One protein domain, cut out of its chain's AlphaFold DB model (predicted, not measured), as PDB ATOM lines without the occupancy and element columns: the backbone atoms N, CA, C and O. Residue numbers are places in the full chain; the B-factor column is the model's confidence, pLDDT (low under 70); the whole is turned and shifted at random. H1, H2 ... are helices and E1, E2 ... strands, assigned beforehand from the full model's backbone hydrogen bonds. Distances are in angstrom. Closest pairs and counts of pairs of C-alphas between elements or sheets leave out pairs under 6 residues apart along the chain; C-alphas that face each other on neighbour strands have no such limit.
ATOM      1  N   ASP A  36     148.976 125.481 205.876       47.44
ATOM      2  CA  ASP A  36     148.850 126.289 207.091       47.44
ATOM      3  C   ASP A  36     150.205 126.648 207.714       47.44
ATOM      4  O   ASP A  36     150.384 127.746 208.240       47.44
ATOM      5  N   ILE A  37     151.217 125.790 207.549       49.03
ATOM      6  CA  ILE A  37     152.577 126.030 208.059       49.03
ATOM      7  C   ILE A  37     153.292 127.110 207.234       49.03
ATOM      8  O   ILE A  37     153.948 127.994 207.795       49.03
ATOM      9  N   LEU A  38     153.121 127.090 205.905       39.53
ATOM     10  CA  LEU A  38     153.667 128.122 205.020       39.53
ATOM     11  C   LEU A  38     153.012 129.478 205.316       39.53
ATOM     12  O   LEU A  38     153.709 130.487 205.401       39.53
ATOM     13  N   PHE A  39     151.690 129.492 205.534       43.94
ATOM     14  CA  PHE A  39     150.933 130.693 205.886       43.94
ATOM     15  C   PHE A  39     151.393 131.280 207.227       43.94
ATOM     16  O   PHE A  39     151.653 132.480 207.303       43.94
ATOM     17  N   PHE A  40     151.611 130.448 208.253       43.03
ATOM     18  CA  PHE A  40     152.091 130.897 209.564       43.03
ATOM     19  C   PHE A  40     153.548 131.381 209.560       43.03
ATOM     20  O   PHE A  40     153.851 132.396 210.190       43.03
ATOM     21  N   LEU A  41     154.455 130.727 208.827       45.47
ATOM     22  CA  LEU A  41     155.852 131.170 208.724       45.47
ATOM     23  C   LEU A  41     155.990 132.460 207.901       45.47
ATOM     24  O   LEU A  41     156.760 133.341 208.285       45.47
ATOM     25  N   LEU A  42     155.198 132.626 206.835       43.56
ATOM     26  CA  LEU A  42     155.134 133.870 206.056       43.56
ATOM     27  C   LEU A  42     154.482 135.016 206.839       43.56
ATOM     28  O   LEU A  42     155.011 136.127 206.832       43.56
ATOM     29  N   LEU A  43     153.398 134.753 207.578       38.91
ATOM     30  CA  LEU A  43     152.793 135.735 208.484       38.91
ATOM     31  C   LEU A  43     153.714 136.097 209.645       38.91
ATOM     32  O   LEU A  43     153.692 137.234 210.093       38.91
ATOM     33  N   SER A  44     154.565 135.192 210.129       43.91
ATOM     34  CA  SER A  44     155.514 135.531 211.197       43.91
ATOM     35  C   SER A  44     156.546 136.584 210.762       43.91
ATOM     36  O   SER A  44     157.061 137.327 211.599       43.91
ATOM     37  N   GLN A  45     156.818 136.718 209.458       44.31
ATOM     38  CA  GLN A  45     157.706 137.760 208.941       44.31
ATOM     39  C   GLN A  45     157.016 139.129 208.851       44.31
ATOM     40  O   GLN A  45     157.681 140.136 209.089       44.31
ATOM     41  N   THR A  46     155.700 139.194 208.621       37.34
ATOM     42  CA  THR A  46     154.970 140.451 208.345       37.34
ATOM     43  C   THR A  46     153.955 140.870 209.418       37.34
ATOM     44  O   THR A  46     153.680 142.058 209.565       37.34
ATOM     45  N   CYS A  47     153.440 139.943 210.227       37.88
ATOM     46  CA  CYS A  47     152.388 140.177 211.217       37.88
ATOM     47  C   CYS A  47     152.883 140.003 212.660       37.88
ATOM     48  O   CYS A  47     153.269 138.922 213.107       37.88
ATOM     49  N   ARG A  48     152.768 141.088 213.437       42.38
ATOM     50  CA  ARG A  48     153.077 141.151 214.877       42.38
ATOM     51  C   ARG A  48     152.285 140.121 215.703       42.38
ATOM     52  O   ARG A  48     152.835 139.566 216.647       42.38
ATOM     53  N   TYR A  49     151.046 139.822 215.305       39.09
ATOM     54  CA  TYR A  49     150.158 138.884 216.005       39.09
ATOM     55  C   TYR A  49     150.620 137.420 215.871       39.09
ATOM     56  O   TYR A  49     150.692 136.701 216.860       39.09
ATOM     57  N   ALA A  50     151.065 137.001 214.679       44.41
ATOM     58  CA  ALA A  50     151.602 135.653 214.454       44.41
ATOM     59  C   ALA A  50     152.926 135.412 215.205       44.41
ATOM     60  O   ALA A  50     153.175 134.309 215.690       44.41
ATOM     61  N   ARG A  51     153.762 136.452 215.368       46.25
ATOM     62  CA  ARG A  51     154.965 136.382 216.220       46.25
ATOM     63  C   ARG A  51     154.627 136.194 217.695       46.25
ATOM     64  O   ARG A  51     155.325 135.446 218.364       46.25
ATOM     65  N   GLN A  52     153.584 136.859 218.194       47.94
ATOM     66  CA  GLN A  52     153.156 136.744 219.593       47.94
ATOM     67  C   GLN A  52     152.608 135.348 219.901       47.94
ATOM     68  O   GLN A  52     152.960 134.777 220.928       47.94
ATOM     69  N   THR A  53     151.839 134.757 218.982       45.00
ATOM     70  CA  THR A  53     151.362 133.374 219.118       45.00
ATOM     71  C   THR A  53     152.511 132.362 219.045       45.00
ATOM     72  O   THR A  53     152.554 131.436 219.839       45.00
ATOM     73  N   LEU A  54     153.498 132.539 218.160       45.44
ATOM     74  CA  LEU A  54     154.688 131.668 218.141       45.44
ATOM     75  C   LEU A  54     155.549 131.828 219.409       45.44
ATOM     76  O   LEU A  54     156.045 130.838 219.938       45.44
ATOM     77  N   ALA A  55     155.684 133.048 219.932       44.19
ATOM     78  CA  ALA A  55     156.430 133.332 221.159       44.19
ATOM     79  C   ALA A  55     155.793 132.727 222.424       44.19
ATOM     80  O   ALA A  55     156.507 132.469 223.386       44.19
ATOM     81  N   SER A  56     154.481 132.458 222.432       49.41
ATOM     82  CA  SER A  56     153.840 131.742 223.545       49.41
ATOM     83  C   SER A  56     154.069 130.227 223.517       49.41
ATOM     84  O   SER A  56     153.904 129.582 224.546       49.41
ATOM     85  N   PHE A  57     154.451 129.648 222.369       45.25
ATOM     86  CA  PHE A  57     154.702 128.203 222.227       45.25
ATOM     87  C   PHE A  57     156.190 127.831 222.243       45.25
ATOM     88  O   PHE A  57     156.534 126.712 222.621       45.25
ATOM     89  N   PHE A  58     157.072 128.755 221.863       45.25
ATOM     90  CA  PHE A  58     158.518 128.568 221.913       45.25
ATOM     91  C   PHE A  58     159.112 129.511 222.971       45.25
ATOM     92  O   PHE A  58     159.174 130.714 222.721       45.25
ATOM     93  N   PRO A  59     159.587 129.008 224.130       45.78
ATOM     94  CA  PRO A  59     160.163 129.857 225.182       45.78
ATOM     95  C   PRO A  59     161.430 130.602 224.728       45.78
ATOM     96  O   PRO A  59     161.873 131.536 225.389       45.78
ATOM     97  N   THR A  60     161.997 130.226 223.577       50.34
ATOM     98  CA  THR A  60     163.026 130.976 222.852       50.34
ATOM     99  C   THR A  60     162.712 130.967 221.349       50.34
ATOM    100  O   THR A  60     162.426 129.904 220.793       50.34
ATOM    101  N   PRO A  61     162.731 132.122 220.656       59.84
ATOM    102  CA  PRO A  61     162.550 132.155 219.209       59.84
ATOM    103  C   PRO A  61     163.693 131.395 218.524       59.84
ATOM    104  O   PRO A  61     164.848 131.539 218.921       59.84
ATOM    105  N   LEU A  62     163.379 130.620 217.477       66.06
ATOM    106  CA  LEU A  62     164.397 129.963 216.645       66.06
ATOM    107  C   LEU A  62     165.469 130.976 216.216       66.06
ATOM    108  O   LEU A  62     165.151 132.122 215.869       66.06
ATOM    109  N   SER A  63     166.726 130.543 216.202       75.88
ATOM    110  CA  SER A  63     167.833 131.332 215.652       75.88
ATOM    111  C   SER A  63     167.637 131.598 214.151       75.88
ATOM    112  O   SER A  63     166.794 130.985 213.483       75.88
ATOM    113  N   VAL A  64     168.383 132.561 213.604       74.25
ATOM    114  CA  VAL A  64     168.362 132.842 212.158       74.25
ATOM    115  C   VAL A  64     168.843 131.616 211.382       74.25
ATOM    116  O   VAL A  64     168.230 131.265 210.374       74.25
ATOM    117  N   GLU A  65     169.865 130.935 211.896       76.12
ATOM    118  CA  GLU A  65     170.440 129.720 211.328       76.12
ATOM    119  C   GLU A  65     169.401 128.595 211.255       76.12
ATOM    120  O   GLU A  65     169.144 128.070 210.175       76.12
ATOM    121  N   GLN A  66     168.706 128.302 212.359       77.50
ATOM    122  CA  GLN A  66     167.681 127.249 212.397       77.50
ATOM    123  C   GLN A  66     166.515 127.516 211.437       77.50
ATOM    124  O   GLN A  66     165.968 126.594 210.828       77.50
ATOM    125  N   ARG A  67     166.112 128.784 211.277       77.94
ATOM    126  CA  ARG A  67     165.080 129.150 210.295       77.94
ATOM    127  C   ARG A  67     165.557 128.917 208.865       77.94
ATOM    128  O   ARG A  67     164.771 128.447 208.045       77.94
ATOM    129  N   LEU A  68     166.812 129.253 208.571       79.69
ATOM    130  CA  LEU A  68     167.402 129.052 207.253       79.69
ATOM    131  C   LEU A  68     167.529 127.558 206.928       79.69
ATOM    132  O   LEU A  68     167.104 127.142 205.854       79.69
ATOM    133  N   GLU A  69     168.019 126.745 207.864       83.50
ATOM    134  CA  GLU A  69     168.093 125.284 207.718       83.50
ATOM    135  C   GLU A  69     166.723 124.675 207.405       83.50
ATOM    136  O   GLU A  69     166.587 123.909 206.450       83.50
ATOM    137  N   TYR A  70     165.685 125.071 208.148       84.12
ATOM    138  CA  TYR A  70     164.324 124.597 207.899       84.12
ATOM    139  C   TYR A  70     163.807 125.010 206.515       84.12
ATOM    140  O   TYR A  70     163.190 124.205 205.816       84.12
ATOM    141  N   GLN A  71     164.061 126.253 206.095       86.38
ATOM    142  CA  GLN A  71     163.663 126.737 204.770       86.38
ATOM    143  C   GLN A  71     164.341 125.950 203.648       86.38
ATOM    144  O   GLN A  71     163.680 125.607 202.669       86.38
ATOM    145  N   ILE A  72     165.631 125.641 203.796       90.94
ATOM    146  CA  ILE A  72     166.381 124.863 202.809       90.94
ATOM    147  C   ILE A  72     165.878 123.419 202.778       90.94
ATOM    148  O   ILE A  72     165.555 122.924 201.700       90.94
ATOM    149  N   TYR A  73     165.730 122.770 203.939       91.06
ATOM    150  CA  TYR A  73     165.154 121.426 204.041       91.06
ATOM    151  C   TYR A  73     163.782 121.354 203.357       91.06
ATOM    152  O   TYR A  73     163.532 120.481 202.526       91.06
ATOM    153  N   HIS A  74     162.896 122.307 203.656       88.31
ATOM    154  CA  HIS A  74     161.559 122.345 203.075       88.31
ATOM    155  C   HIS A  74     161.594 122.569 201.560       88.31
ATOM    156  O   HIS A  74     160.879 121.892 200.823       88.31
ATOM    157  N   LEU A  75     162.450 123.474 201.077       93.81
ATOM    158  CA  LEU A  75     162.616 123.726 199.649       93.81
ATOM    159  C   LEU A  75     163.137 122.485 198.911       93.81
ATOM    160  O   LEU A  75     162.571 122.116 197.885       93.81
ATOM    161  N   ILE A  76     164.162 121.809 199.439       95.31
ATOM    162  CA  ILE A  76     164.692 120.569 198.852       95.31
ATOM    163  C   ILE A  76     163.624 119.474 198.881       95.31
ATOM    164  O   ILE A  76     163.444 118.774 197.887       95.31
ATOM    165  N   LYS A  77     162.845 119.366 199.964       91.00
ATOM    166  CA  LYS A  77     161.719 118.429 200.035       91.00
ATOM    167  C   LYS A  77     160.694 118.695 198.928       91.00
ATOM    168  O   LYS A  77     160.281 117.765 198.248       91.00
ATOM    169  N   LEU A  78     160.312 119.948 198.694       90.25
ATOM    170  CA  LEU A  78     159.403 120.296 197.595       90.25
ATOM    171  C   LEU A  78     160.003 119.952 196.222       90.25
ATOM    172  O   LEU A  78     159.285 119.466 195.350       90.25
ATOM    173  N   VAL A  79     161.313 120.146 196.040       94.81
ATOM    174  CA  VAL A  79     162.024 119.765 194.810       94.81
ATOM    175  C   VAL A  79     161.953 118.259 194.570       94.81
ATOM    176  O   VAL A  79     161.511 117.839 193.503       94.81
ATOM    177  N   VAL A  80     162.331 117.433 195.549       91.06
ATOM    178  CA  VAL A  80     162.366 115.967 195.375       91.06
ATOM    179  C   VAL A  80     160.965 115.343 195.280       91.06
ATOM    180  O   VAL A  80     160.821 114.228 194.783       91.06
ATOM    181  N   TYR A  81     159.925 116.079 195.688       86.56
ATOM    182  CA  TYR A  81     158.512 115.718 195.517       86.56
ATOM    183  C   TYR A  81     157.900 116.270 194.214       86.56
ATOM    184  O   TYR A  81     156.745 115.972 193.919       86.56
ATOM    185  N   GLY A  82     158.646 117.037 193.409       88.12
ATOM    186  CA  GLY A  82     158.174 117.564 192.122       88.12
ATOM    187  C   GLY A  82     157.188 118.737 192.229       88.12
ATOM    188  O   GLY A  82     156.443 119.012 191.290       88.12
ATOM    189  N   GLU A  83     157.167 119.466 193.348       87.38
ATOM    190  CA  GLU A  83     156.214 120.554 193.631       87.38
ATOM    191  C   GLU A  83     156.603 121.880 192.944       87.38
ATOM    192  O   GLU A  83     156.771 122.924 193.583       87.38
ATOM    193  N   LYS A  84     156.754 121.852 191.612       91.62
ATOM    194  CA  LYS A  84     157.318 122.939 190.787       91.62
ATOM    195  C   LYS A  84     156.743 124.325 191.095       91.62
ATOM    196  O   LYS A  84     157.505 125.274 191.254       91.62
ATOM    197  N   ALA A  85     155.417 124.456 191.199       87.75
ATOM    198  CA  ALA A  85     154.766 125.747 191.439       87.75
ATOM    199  C   ALA A  85     155.125 126.345 192.811       87.75
ATOM    200  O   ALA A  85     155.348 127.550 192.932       87.75
ATOM    201  N   GLN A  86     155.215 125.500 193.845       87.06
ATOM    202  CA  GLN A  86     155.589 125.929 195.194       87.06
ATOM    203  C   GLN A  86     157.071 126.303 195.251       87.06
ATOM    204  O   GLN A  86     157.428 127.349 195.798       87.06
ATOM    205  N   VAL A  87     157.922 125.491 194.618       93.19
ATOM    206  CA  VAL A  87     159.358 125.760 194.482       93.19
ATOM    207  C   VAL A  87     159.590 127.096 193.763       93.19
ATOM    208  O   VAL A  87     160.322 127.946 194.270       93.19
ATOM    209  N   GLU A  88     158.919 127.337 192.633       92.62
ATOM    210  CA  GLU A  88     159.022 128.597 191.884       92.62
ATOM    211  C   GLU A  88     158.595 129.807 192.730       92.62
ATOM    212  O   GLU A  88     159.272 130.836 192.717       92.62
ATOM    213  N   ALA A  89     157.511 129.690 193.505       88.94
ATOM    214  CA  ALA A  89     157.049 130.761 194.386       88.94
ATOM    215  C   ALA A  89     158.061 131.100 195.497       88.94
ATOM    216  O   ALA A  89     158.241 132.277 195.822       88.94
ATOM    217  N   ILE A  90     158.733 130.094 196.067       86.62
ATOM    218  CA  ILE A  90     159.762 130.287 197.100       86.62
ATOM    219  C   ILE A  90     161.016 130.929 196.496       86.62
ATOM    220  O   ILE A  90     161.502 131.936 197.015       86.62
ATOM    221  N   ILE A  91     161.513 130.408 195.371       88.44
ATOM    222  CA  ILE A  91     162.748 130.896 194.740       88.44
ATOM    223  C   ILE A  91     162.575 132.322 194.207       88.44
ATOM    224  O   ILE A  91     163.476 133.138 194.366       88.44
ATOM    225  N   LYS A  92     161.411 132.676 193.645       86.19
ATOM    226  CA  LYS A  92     161.134 134.058 193.208       86.19
ATOM    227  C   LYS A  92     161.204 135.080 194.345       86.19
ATOM    228  O   LYS A  92     161.475 136.248 194.093       86.19
ATOM    229  N   ARG A  93     160.950 134.658 195.588       84.88
ATOM    230  CA  ARG A  93     161.084 135.516 196.775       84.88
ATOM    231  C   ARG A  93     162.523 135.585 197.276       84.88
ATOM    232  O   ARG A  93     162.925 136.621 197.792       84.88
ATOM    233  N   SER A  94     163.284 134.498 197.147       84.62
ATOM    234  CA  SER A  94     164.686 134.440 197.560       84.62
ATOM    235  C   SER A  94     165.477 133.453 196.700       84.62
ATOM    236  O   SER A  94     165.610 132.273 197.028       84.62
ATOM    237  N   PHE A  95     166.032 133.942 195.589       85.56
ATOM    238  CA  PHE A  95     166.800 133.105 194.661       85.56
ATOM    239  C   PHE A  95     168.127 132.623 195.268       85.56
ATOM    240  O   PHE A  95     168.662 131.606 194.842       85.56
ATOM    241  N   LEU A  96     168.632 133.309 196.303       84.88
ATOM    242  CA  LEU A  96     169.851 132.935 197.029       84.88
ATOM    243  C   LEU A  96     169.732 131.581 197.740       84.88
ATOM    244  O   LEU A  96     170.749 130.964 198.047       84.88
ATOM    245  N   LEU A  97     168.509 131.085 197.969       88.50
ATOM    246  CA  LEU A  97     168.291 129.738 198.497       88.50
ATOM    247  C   LEU A  97     168.823 128.647 197.553       88.50
ATOM    248  O   LEU A  97     169.176 127.572 198.023       88.50
ATOM    249  N   LEU A  98     168.959 128.928 196.250       91.56
ATOM    250  CA  LEU A  98     169.581 128.016 195.280       91.56
ATOM    251  C   LEU A  98     171.079 127.776 195.531       91.56
ATOM    252  O   LEU A  98     171.658 126.854 194.960       91.56
ATOM    253  N   LEU A  99     171.710 128.608 196.361       88.81
ATOM    254  CA  LEU A  99     173.133 128.521 196.693       88.81
ATOM    255  C   LEU A  99     173.390 127.815 198.022       88.81
ATOM    256  O   LEU A  99     174.541 127.612 198.397       88.81
ATOM    257  N   LYS A 100     172.334 127.506 198.776       89.75
ATOM    258  CA  LYS A 100     172.462 126.920 200.104       89.75
ATOM    259  C   LYS A 100     172.305 125.415 200.033       89.75
ATOM    260  O   LYS A 100     171.382 124.917 199.396       89.75
ATOM    261  N   GLU A 101     173.195 124.715 200.715       93.25
ATOM    262  CA  GLU A 101     173.130 123.269 200.845       93.25
ATOM    263  C   GLU A 101     172.194 122.863 201.978       93.25
ATOM    264  O   GLU A 101     172.089 123.531 203.008       93.25
ATOM    265  N   GLY A 102     171.527 121.735 201.785       93.19
ATOM    266  CA  GLY A 102     170.769 121.058 202.818       93.19
ATOM    267  C   GLY A 102     170.514 119.621 202.406       93.19
ATOM    268  O   GLY A 102     171.263 119.034 201.625       93.19
ATOM    269  N   TRP A 103     169.443 119.046 202.935       93.56
ATOM    270  CA  TRP A 103     169.065 117.678 202.626       93.56
ATOM    271  C   TRP A 103     167.551 117.503 202.700       93.56
ATOM    272  O   TRP A 103     166.865 118.297 203.339       93.56
ATOM    273  N   ALA A 104     167.030 116.464 202.057       89.31
ATOM    274  CA  ALA A 104     165.686 115.947 202.292       89.31
ATOM    275  C   ALA A 104     165.612 114.473 201.887       89.31
ATOM    276  O   ALA A 104     166.425 113.995 201.099       89.31
ATOM    277  N   THR A 105     164.608 113.765 202.391       85.44
ATOM    278  CA  THR A 105     164.308 112.395 201.965       85.44
ATOM    279  C   THR A 105     163.191 112.426 200.929       85.44
ATOM    280  O   THR A 105     162.173 113.084 201.156       85.44
ATOM    281  N   ASP A 106     163.370 111.739 199.801       82.56
ATOM    282  CA  ASP A 106     162.297 111.534 198.826       82.56
ATOM    283  C   ASP A 106     161.328 110.423 199.282       82.56
ATOM    284  O   ASP A 106     161.500 109.786 200.323       82.56
ATOM    285  N   TYR A 107     160.268 110.178 198.520       74.19
ATOM    286  CA  TYR A 107     159.264 109.174 198.887       74.19
ATOM    287  C   TYR A 107     159.753 107.720 198.787       74.19
ATOM    288  O   TYR A 107     159.102 106.822 199.321       74.19
ATOM    289  N   SER A 108     160.880 107.471 198.112       72.75
ATOM    290  CA  SER A 108     161.505 106.147 198.058       72.75
ATOM    291  C   SER A 108     162.348 105.858 199.306       72.75
ATOM    292  O   SER A 108     162.785 104.728 199.506       72.75
ATOM    293  N   GLY A 109     162.529 106.858 200.180       76.31
ATOM    294  CA  GLY A 109     163.376 106.775 201.367       76.31
ATOM    295  C   GLY A 109     164.824 107.190 201.106       76.31
ATOM    296  O   GLY A 109     165.649 107.119 202.016       76.31
ATOM    297  N   ARG A 110     165.147 107.648 199.893       83.44
ATOM    298  CA  ARG A 110     166.488 108.096 199.530       83.44
ATOM    299  C   ARG A 110     166.746 109.497 200.066       83.44
ATOM    300  O   ARG A 110     165.943 110.409 199.868       83.44
ATOM    301  N   VAL A 111     167.891 109.675 200.718       88.94
ATOM    302  CA  VAL A 111     168.342 110.982 201.204       88.94
ATOM    303  C   VAL A 111     169.082 111.705 200.084       88.94
ATOM    304  O   VAL A 111     170.107 111.232 199.601       88.94
ATOM    305  N   ILE A 112     168.569 112.865 199.689       90.50
ATOM    306  CA  ILE A 112     169.182 113.766 198.716       90.50
ATOM    307  C   ILE A 112     169.839 114.911 199.478       90.50
ATOM    308  O   ILE A 112     169.173 115.606 200.243       90.50
ATOM    309  N   VAL A 113     171.136 115.110 199.261       92.62
ATOM    310  CA  VAL A 113     171.950 116.157 199.898       92.62
ATOM    311  C   VAL A 113     172.437 117.121 198.829       92.62
ATOM    312  O   VAL A 113     172.792 116.668 197.750       92.62
ATOM    313  N   GLY A 114     172.476 118.422 199.104       94.69
ATOM    314  CA  GLY A 114     173.015 119.448 198.207       94.69
ATOM    315  C   GLY A 114     172.133 120.688 198.141       94.69
ATOM    316  O   GLY A 114     171.257 120.888 198.982       94.69
ATOM    317  N   SER A 115     172.361 121.533 197.140       96.50
ATOM    318  CA  SER A 115     171.489 122.678 196.871       96.50
ATOM    319  C   SER A 115     170.132 122.244 196.293       96.50
ATOM    320  O   SER A 115     170.014 121.140 195.751       96.50
ATOM    321  N   PRO A 116     169.100 123.112 196.300       97.50
ATOM    322  CA  PRO A 116     167.846 122.833 195.601       97.50
ATOM    323  C   PRO A 116     168.029 122.521 194.107       97.50
ATOM    324  O   PRO A 116     167.307 121.689 193.563       97.50
ATOM    325  N   PHE A 117     169.000 123.156 193.445       97.31
ATOM    326  CA  PHE A 117     169.280 122.894 192.035       97.31
ATOM    327  C   PHE A 117     169.963 121.538 191.838       97.31
ATOM    328  O   PHE A 117     169.524 120.747 191.008       97.31
ATOM    329  N   GLN A 118     170.962 121.207 192.660       96.75
ATOM    330  CA  GLN A 118     171.581 119.882 192.622       96.75
ATOM    331  C   GLN A 118     170.583 118.772 192.972       96.75
ATOM    332  O   GLN A 118     170.614 117.704 192.365       96.75
ATOM    333  N   ALA A 119     169.660 119.016 193.906       96.50
ATOM    334  CA  ALA A 119     168.589 118.078 194.218       96.50
ATOM    335  C   ALA A 119     167.710 117.801 192.990       96.50
ATOM    336  O   ALA A 119     167.437 116.638 192.702       96.50
ATOM    337  N   ALA A 120     167.339 118.839 192.226       96.31
ATOM    338  CA  ALA A 120     166.580 118.695 190.983       96.31
ATOM    339  C   ALA A 120     167.336 117.863 189.927       96.31
ATOM    340  O   ALA A 120     166.731 117.006 189.278       96.31
ATOM    341  N   LEU A 121     168.656 118.057 189.801       95.25
ATOM    342  CA  LEU A 121     169.513 117.258 188.914       95.25
ATOM    343  C   LEU A 121     169.545 115.779 189.337       95.25
ATOM    344  O   LEU A 121     169.330 114.901 188.504       95.25
ATOM    345  N   ARG A 122     169.735 115.496 190.634       93.31
ATOM    346  CA  ARG A 122     169.822 114.128 191.189       93.31
ATOM    347  C   ARG A 122     168.526 113.319 191.063       93.31
ATOM    348  O   ARG A 122     168.560 112.091 190.938       93.31
ATOM    349  N   VAL A 123     167.375 113.994 191.077       91.50
ATOM    350  CA  VAL A 123     166.061 113.366 190.839       91.50
ATOM    351  C   VAL A 123     165.641 113.372 189.364       91.50
ATOM    352  O   VAL A 123     164.581 112.842 189.037       91.50
ATOM    353  N   GLY A 124     166.455 113.944 188.470       90.88
ATOM    354  CA  GLY A 124     166.181 113.998 187.032       90.88
ATOM    355  C   GLY A 124     164.998 114.894 186.646       90.88
ATOM    356  O   GLY A 124     164.386 114.679 185.598       90.88
ATOM    357  N   ASP A 125     164.643 115.893 187.463       93.00
ATOM    358  CA  ASP A 125     163.542 116.813 187.154       93.00
ATOM    359  C   ASP A 125     164.022 117.973 186.269       93.00
ATOM    360  O   ASP A 125     164.348 119.075 186.721       93.00
ATOM    361  N   VAL A 126     164.065 117.709 184.965       92.69
ATOM    362  CA  VAL A 126     164.537 118.660 183.949       92.69
ATOM    363  C   VAL A 126     163.682 119.926 183.889       92.69
ATOM    364  O   VAL A 126     164.207 121.008 183.634       92.69
ATOM    365  N   GLU A 127     162.375 119.832 184.143       92.38
ATOM    366  CA  GLU A 127     161.497 121.007 184.118       92.38
ATOM    367  C   GLU A 127     161.706 121.891 185.352       92.38
ATOM    368  O   GLU A 127     161.707 123.120 185.233       92.38
ATOM    369  N   MET A 128     161.970 121.287 186.513       94.94
ATOM    370  CA  MET A 128     162.433 122.014 187.695       94.94
ATOM    371  C   MET A 128     163.778 122.705 187.430       94.94
ATOM    372  O   MET A 128     163.918 123.898 187.705       94.94
ATOM    373  N   CYS A 129     164.736 122.001 186.810       96.12
ATOM    374  CA  CYS A 129     166.040 122.564 186.442       96.12
ATOM    375  C   CYS A 129     165.897 123.758 185.487       96.12
ATOM    376  O   CYS A 129     166.464 124.823 185.735       96.12
ATOM    377  N   LYS A 130     165.084 123.629 184.430       94.81
ATOM    378  CA  LYS A 130     164.767 124.721 183.492       94.81
ATOM    379  C   LYS A 130     164.145 125.921 184.188       94.81
ATOM    380  O   LYS A 130     164.496 127.060 183.883       94.81
ATOM    381  N   MET A 131     163.208 125.683 185.106       95.31
ATOM    382  CA  MET A 131     162.565 126.744 185.876       95.31
ATOM    383  C   MET A 131     163.600 127.509 186.711       95.31
ATOM    384  O   MET A 131     163.649 128.737 186.619       95.31
ATOM    385  N   MET A 132     164.479 126.808 187.430       95.62
ATOM    386  CA  MET A 132     165.546 127.427 188.225       95.62
ATOM    387  C   MET A 132     166.554 128.181 187.346       95.62
ATOM    388  O   MET A 132     166.887 129.325 187.647       95.62
ATOM    389  N   MET A 133     166.966 127.603 186.212       92.94
ATOM    390  CA  MET A 133     167.854 128.252 185.236       92.94
ATOM    391  C   MET A 133     167.224 129.500 184.610       92.94
ATOM    392  O   MET A 133     167.897 130.507 184.402       92.94
ATOM    393  N   ARG A 134     165.917 129.476 184.327       92.31
ATOM    394  CA  ARG A 134     165.170 130.648 183.851       92.31
ATOM    395  C   ARG A 134     165.165 131.764 184.890       92.31
ATOM    396  O   ARG A 134     165.419 132.903 184.515       92.31
ATOM    397  N   ILE A 135     164.914 131.452 186.161       90.31
ATOM    398  CA  ILE A 135     165.004 132.442 187.242       90.31
ATOM    399  C   ILE A 135     166.438 132.978 187.336       90.31
ATOM    400  O   ILE A 135     166.638 134.187 187.357       90.31
ATOM    401  N   ALA A 136     167.451 132.113 187.278       89.00
ATOM    402  CA  ALA A 136     168.851 132.529 187.322       89.00
ATOM    403  C   ALA A 136     169.253 133.483 186.188       89.00
ATOM    404  O   ALA A 136     170.013 134.416 186.420       89.00
ATOM    405  N   ARG A 137     168.693 133.322 184.980       87.06
ATOM    406  CA  ARG A 137     168.887 134.268 183.863       87.06
ATOM    407  C   ARG A 137     168.282 135.651 184.124       87.06
ATOM    408  O   ARG A 137     168.731 136.623 183.531       87.06
ATOM    409  N   GLN A 138     167.250 135.736 184.964       84.62
ATOM    410  CA  GLN A 138     166.565 136.987 185.299       84.62
ATOM    411  C   GLN A 138     167.257 137.755 186.434       84.62
ATOM    412  O   GLN A 138     166.983 138.939 186.619       84.62
ATOM    413  N   HIS A 139     168.158 137.107 187.180       73.56
ATOM    414  CA  HIS A 139     168.834 137.690 188.334       73.56
ATOM    415  C   HIS A 139     170.350 137.733 188.125       73.56
ATOM    416  O   HIS A 139     171.049 136.726 188.230       73.56
ATOM    417  N   ASN A 140     170.877 138.934 187.888       62.31
ATOM    418  CA  ASN A 140     172.316 139.171 187.935       62.31
ATOM    419  C   ASN A 140     172.755 139.325 189.395       62.31
ATOM    420  O   ASN A 140     172.267 140.205 190.104       62.31
ATOM    421  N   MET A 141     173.690 138.484 189.836       60.72
ATOM    422  CA  MET A 141     174.408 138.693 191.088       60.72
ATOM    423  C   MET A 141     175.628 139.564 190.802       60.72
ATOM    424  O   MET A 141     176.411 139.281 189.897       60.72
ATOM    425  N   ARG A 142     175.760 140.664 191.544       53.28
ATOM    426  CA  ARG A 142     176.944 141.519 191.515       53.28
ATOM    427  C   ARG A 142     177.739 141.221 192.775       53.28
ATOM    428  O   ARG A 142     177.488 141.831 193.808       53.28
ATOM    429  N   GLU A 143     178.662 140.274 192.696       45.78
ATOM    430  CA  GLU A 143     179.641 140.093 193.760       45.78
ATOM    431  C   GLU A 143     180.840 140.998 193.455       45.78
ATOM    432  O   GLU A 143     181.498 140.873 192.423       45.78
ATOM    433  N   ILE A 144     181.065 141.996 194.311       42.66
ATOM    434  CA  ILE A 144     182.294 142.788 194.288       42.66
ATOM    435  C   ILE A 144     183.276 142.026 195.172       42.66
ATOM    436  O   ILE A 144     183.274 142.197 196.388       42.66
ATOM    437  N   LEU A 145     184.100 141.169 194.573       45.06
ATOM    438  CA  LEU A 145     185.305 140.694 195.246       45.06
ATOM    439  C   LEU A 145     186.253 141.897 195.338       45.06
ATOM    440  O   LEU A 145     186.800 142.328 194.325       45.06
ATOM    441  N   GLN A 146     186.371 142.484 196.532       46.41
ATOM    442  CA  GLN A 146     187.083 143.750 196.766       46.41
ATOM    443  C   GLN A 146     188.594 143.696 196.451       46.41
ATOM    444  O   GLN A 146     189.194 144.755 196.311       46.41
ATOM    445  N   ASP A 147     189.172 142.510 196.220       50.59
ATOM    446  CA  ASP A 147     190.623 142.317 196.044       50.59
ATOM    447  C   ASP A 147     191.059 141.798 194.655       50.59
ATOM    448  O   ASP A 147     192.202 141.378 194.475       50.59
ATOM    449  N   GLN A 148     190.186 141.812 193.640       46.72
ATOM    450  CA  GLN A 148     190.554 141.421 192.268       46.72
ATOM    451  C   GLN A 148     190.567 142.647 191.329       46.72
ATOM    452  O   GLN A 148     189.582 143.384 191.281       46.72
ATOM    453  N   PRO A 149     191.625 142.861 190.512       49.12
ATOM    454  CA  PRO A 149     191.733 144.010 189.597       49.12
ATOM    455  C   PRO A 149     190.693 144.002 188.462       49.12
ATOM    456  O   PRO A 149     190.597 144.955 187.690       49.12
ATOM    457  N   ARG A 150     189.900 142.929 188.348       46.41
ATOM    458  CA  ARG A 150     188.702 142.851 187.511       46.41
ATOM    459  C   ARG A 150     187.579 142.212 188.335       46.41
ATOM    460  O   ARG A 150     187.806 141.130 188.874       46.41
ATOM    461  N   PRO A 151     186.384 142.817 188.428       48.19
ATOM    462  CA  PRO A 151     185.237 142.147 189.028       48.19
ATOM    463  C   PRO A 151     184.955 140.846 188.265       48.19
ATOM    464  O   PRO A 151     184.731 140.869 187.053       48.19
ATOM    465  N   VAL A 152     184.998 139.707 188.959       46.94
ATOM    466  CA  VAL A 152     184.555 138.425 188.404       46.94
ATOM    467  C   VAL A 152     183.035 138.395 188.520       46.94
ATOM    468  O   VAL A 152     182.480 138.289 189.610       46.94
ATOM    469  N   TYR A 153     182.353 138.572 187.393       49.00
ATOM    470  CA  TYR A 153     180.895 138.574 187.335       49.00
ATOM    471  C   TYR A 153     180.363 137.143 187.279       49.00
ATOM    472  O   TYR A 153     180.052 136.665 186.195       49.00
ATOM    473  N   HIS A 154     180.186 136.477 188.417       57.97
ATOM    474  CA  HIS A 154     179.343 135.283 188.431       57.97
ATOM    475  C   HIS A 154     177.881 135.700 188.546       57.97
ATOM    476  O   HIS A 154     177.366 136.000 189.624       57.97
ATOM    477  N   ASN A 155     177.185 135.743 187.410       77.06
ATOM    478  CA  ASN A 155     175.725 135.751 187.448       77.06
ATOM    479  C   ASN A 155     175.236 134.398 188.006       77.06
ATOM    480  O   ASN A 155     175.922 133.383 187.894       77.06
ATOM    481  N   LEU A 156     174.046 134.364 188.617       84.81
ATOM    482  CA  LEU A 156     173.531 133.161 189.287       84.81
ATOM    483  C   LEU A 156     173.536 131.931 188.368       84.81
ATOM    484  O   LEU A 156     173.745 130.811 188.824       84.81
ATOM    485  N   ARG A 157     173.338 132.140 187.063       87.75
ATOM    486  CA  ARG A 157     173.352 131.074 186.063       87.75
ATOM    487  C   ARG A 157     174.710 130.376 186.000       87.75
ATOM    488  O   ARG A 157     174.711 129.154 185.983       87.75
ATOM    489  N   GLU A 158     175.824 131.100 185.993       86.12
ATOM    490  CA  GLU A 158     177.160 130.482 185.986       86.12
ATOM    491  C   GLU A 158     177.381 129.608 187.222       86.12
ATOM    492  O   GLU A 158     177.852 128.483 187.099       86.12
ATOM    493  N   ILE A 159     176.938 130.064 188.398       88.69
ATOM    494  CA  ILE A 159     177.030 129.270 189.630       88.69
ATOM    495  C   ILE A 159     176.215 127.977 189.507       88.69
ATOM    496  O   ILE A 159     176.688 126.908 189.887       88.69
ATOM    497  N   LEU A 160     175.001 128.042 188.948       92.31
ATOM    498  CA  LEU A 160     174.207 126.836 188.701       92.31
ATOM    499  C   LEU A 160     174.869 125.915 187.666       92.31
ATOM    500  O   LEU A 160     174.808 124.700 187.811       92.31
ATOM    501  N   GLN A 161     175.542 126.456 186.651       91.62
ATOM    502  CA  GLN A 161     176.295 125.641 185.694       91.62
ATOM    503  C   GLN A 161     177.473 124.925 186.362       91.62
ATOM    504  O   GLN A 161     177.679 123.744 186.100       91.62
ATOM    505  N   GLU A 162     178.191 125.580 187.275       90.44
ATOM    506  CA  GLU A 162     179.233 124.921 188.074       90.44
ATOM    507  C   GLU A 162     178.648 123.852 189.009       90.44
ATOM    508  O   GLU A 162     179.187 122.750 189.102       90.44
ATOM    509  N   GLN A 163     177.485 124.105 189.624       94.00
ATOM    510  CA  GLN A 163     176.766 123.069 190.374       94.00
ATOM    511  C   GLN A 163     176.388 121.874 189.485       94.00
ATOM    512  O   GLN A 163     176.468 120.739 189.947       94.00
ATOM    513  N   ALA A 164     176.000 122.101 188.225       94.31
ATOM    514  CA  ALA A 164     175.716 121.026 187.278       94.31
ATOM    515  C   ALA A 164     176.978 120.255 186.880       94.31
ATOM    516  O   ALA A 164     176.931 119.030 186.843       94.31
ATOM    517  N   LYS A 165     178.108 120.933 186.645       93.00
ATOM    518  CA  LYS A 165     179.403 120.284 186.370       93.00
ATOM    519  C   LYS A 165     179.891 119.440 187.544       93.00
ATOM    520  O   LYS A 165     180.479 118.392 187.322       93.00
ATOM    521  N   ALA A 166     179.612 119.851 188.781       92.31
ATOM    522  CA  ALA A 166     179.929 119.041 189.955       92.31
ATOM    523  C   ALA A 166     179.161 117.704 189.978       92.31
ATOM    524  O   ALA A 166     179.676 116.718 190.490       92.31
ATOM    525  N   ILE A 167     177.952 117.668 189.404       92.81
ATOM    526  CA  ILE A 167     177.129 116.454 189.272       92.81
ATOM    527  C   ILE A 167     177.480 115.669 187.997       92.81
ATOM    528  O   ILE A 167     177.495 114.442 188.003       92.81
ATOM    529  N   PHE A 168     177.780 116.371 186.902       92.31
ATOM    530  CA  PHE A 168     178.087 115.812 185.585       92.31
ATOM    531  C   PHE A 168     179.457 116.310 185.094       92.31
ATOM    532  O   PHE A 168     179.517 117.116 184.159       92.31
TER     533      PHE A 168
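This is residues 36 to 168 of the 383 residues of an uncharacterized protein of Gammaproteobacteria bacterium RIFCSPHIGHO2_12_FULL_41_15 (UniProt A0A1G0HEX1). Look for a body of helices in which H3, H5, H7 and H8 gather round the short H6, while H4 packs on H3 and H7 and a small two-strand hairpin, E1 and E2, packs along H3 mainly through E1. Away from this body, at one end of the longest axis, H1 and H2 make a corner of their own, and residues 139 to 155 form a long loop that reaches away beyond H7 and H8. The printed part has 133 residues, with eight named helices and two named strands in the order H1 H2 H3 H4 H5 E1 E2 H6 H7 H8; the sheet E1 - E2 is antiparallel, and the class is mostly helix. It is only just compact, close to loose, with a radius of gyration of the C-alphas of 16.8 A, and flat, spanning 50 by 43 by 21 A.

Find C-alpha 36 at (148.850, 126.289, 207.091); from there H1 runs over residues 36 to 46, and H2 follows over residues 48 to 57. H3, the longest helix, covers residues 64 to 80, 24.5 A from first to last C-alpha; begin it at C-alpha 64, (168.362, 132.842, 212.158). H4 takes residues 84 to 93 and H5 residues 95 to 99. The strands are E1, residues 102 to 105, and E2, residues 111 to 114. H6 holds residues 116 to 122, H7 residues 126 to 138 over 18.5 A, and H8 residues 156 to 167 over 17.1 A, ending at C-alpha 167, (177.129, 116.454, 189.272).

Start at the hub, H6, which touches H3, H5, H7 and H8. H6 touches H3, the C-alphas of Ile 76 and Pro 116 being closest at 5.1 A, and the two run the same way at a tilt of 35.0 degrees, only just steep. H6 and H7 touch as a helical hairpin, opposite ways at 34.6 degrees, only just shallow, with the C-alphas of Ala 120 and Cys 129 closest at 6.0 A. H6 and H8 touch, closest at the C-alphas of Gln 118 and Gln 163, 6.5 A. H5 touches H6 at the C-alphas of Leu 98 and Pro 116, 5.5 A. H7 and H8 are a helical hairpin, touching with residues 133 to 137 and 156 to 160 alone; the C-alphas of Ala 136 and Arg 157 are closest at 4.9 A. H4 touches H7, the C-alphas of Lys 84 and Met 128 being closest at 6.0 A, and forms a helical hairpin with H3, which touches it with residues 75 to 79 alone; there the C-alphas of Leu 78 and Val 87 are closest at 6.3 A. In the hairpin E1 and E2, find N 104 and O 112 at 2.9 A and N 112 and O 104 at 2.8 A, within hydrogen-bond range; the closest C-alphas of H3 and E1 are those of Lys 77 and Ala 104, 5.2 A. H1 and H2 touch only at the corner, with the C-alphas of Ser 44 and Ala 50 closest at 5.1 A; H2 and H3 are apart. Every O i to N i+4 pair is within hydrogen-bond range in H3, H6, H7 and H8, against 5 of 7 in H1, 5 of 6 in H2 and in H4, and 0 of 1 in H5, where 2 of 2 O i to N i+3 pairs are within range.

The two C-alphas farthest apart are those of Ser 56 and Pro 149, 52.3 A. The printed part has no cut. The link from H7 to H8, 17 residues, is long. Residues 55 to 60, of which 55 to 57 belong to H2, stand free. The mean pLDDT of the printed part is 75.7, and residues 36 to 62 and 140 to 154 are under 70.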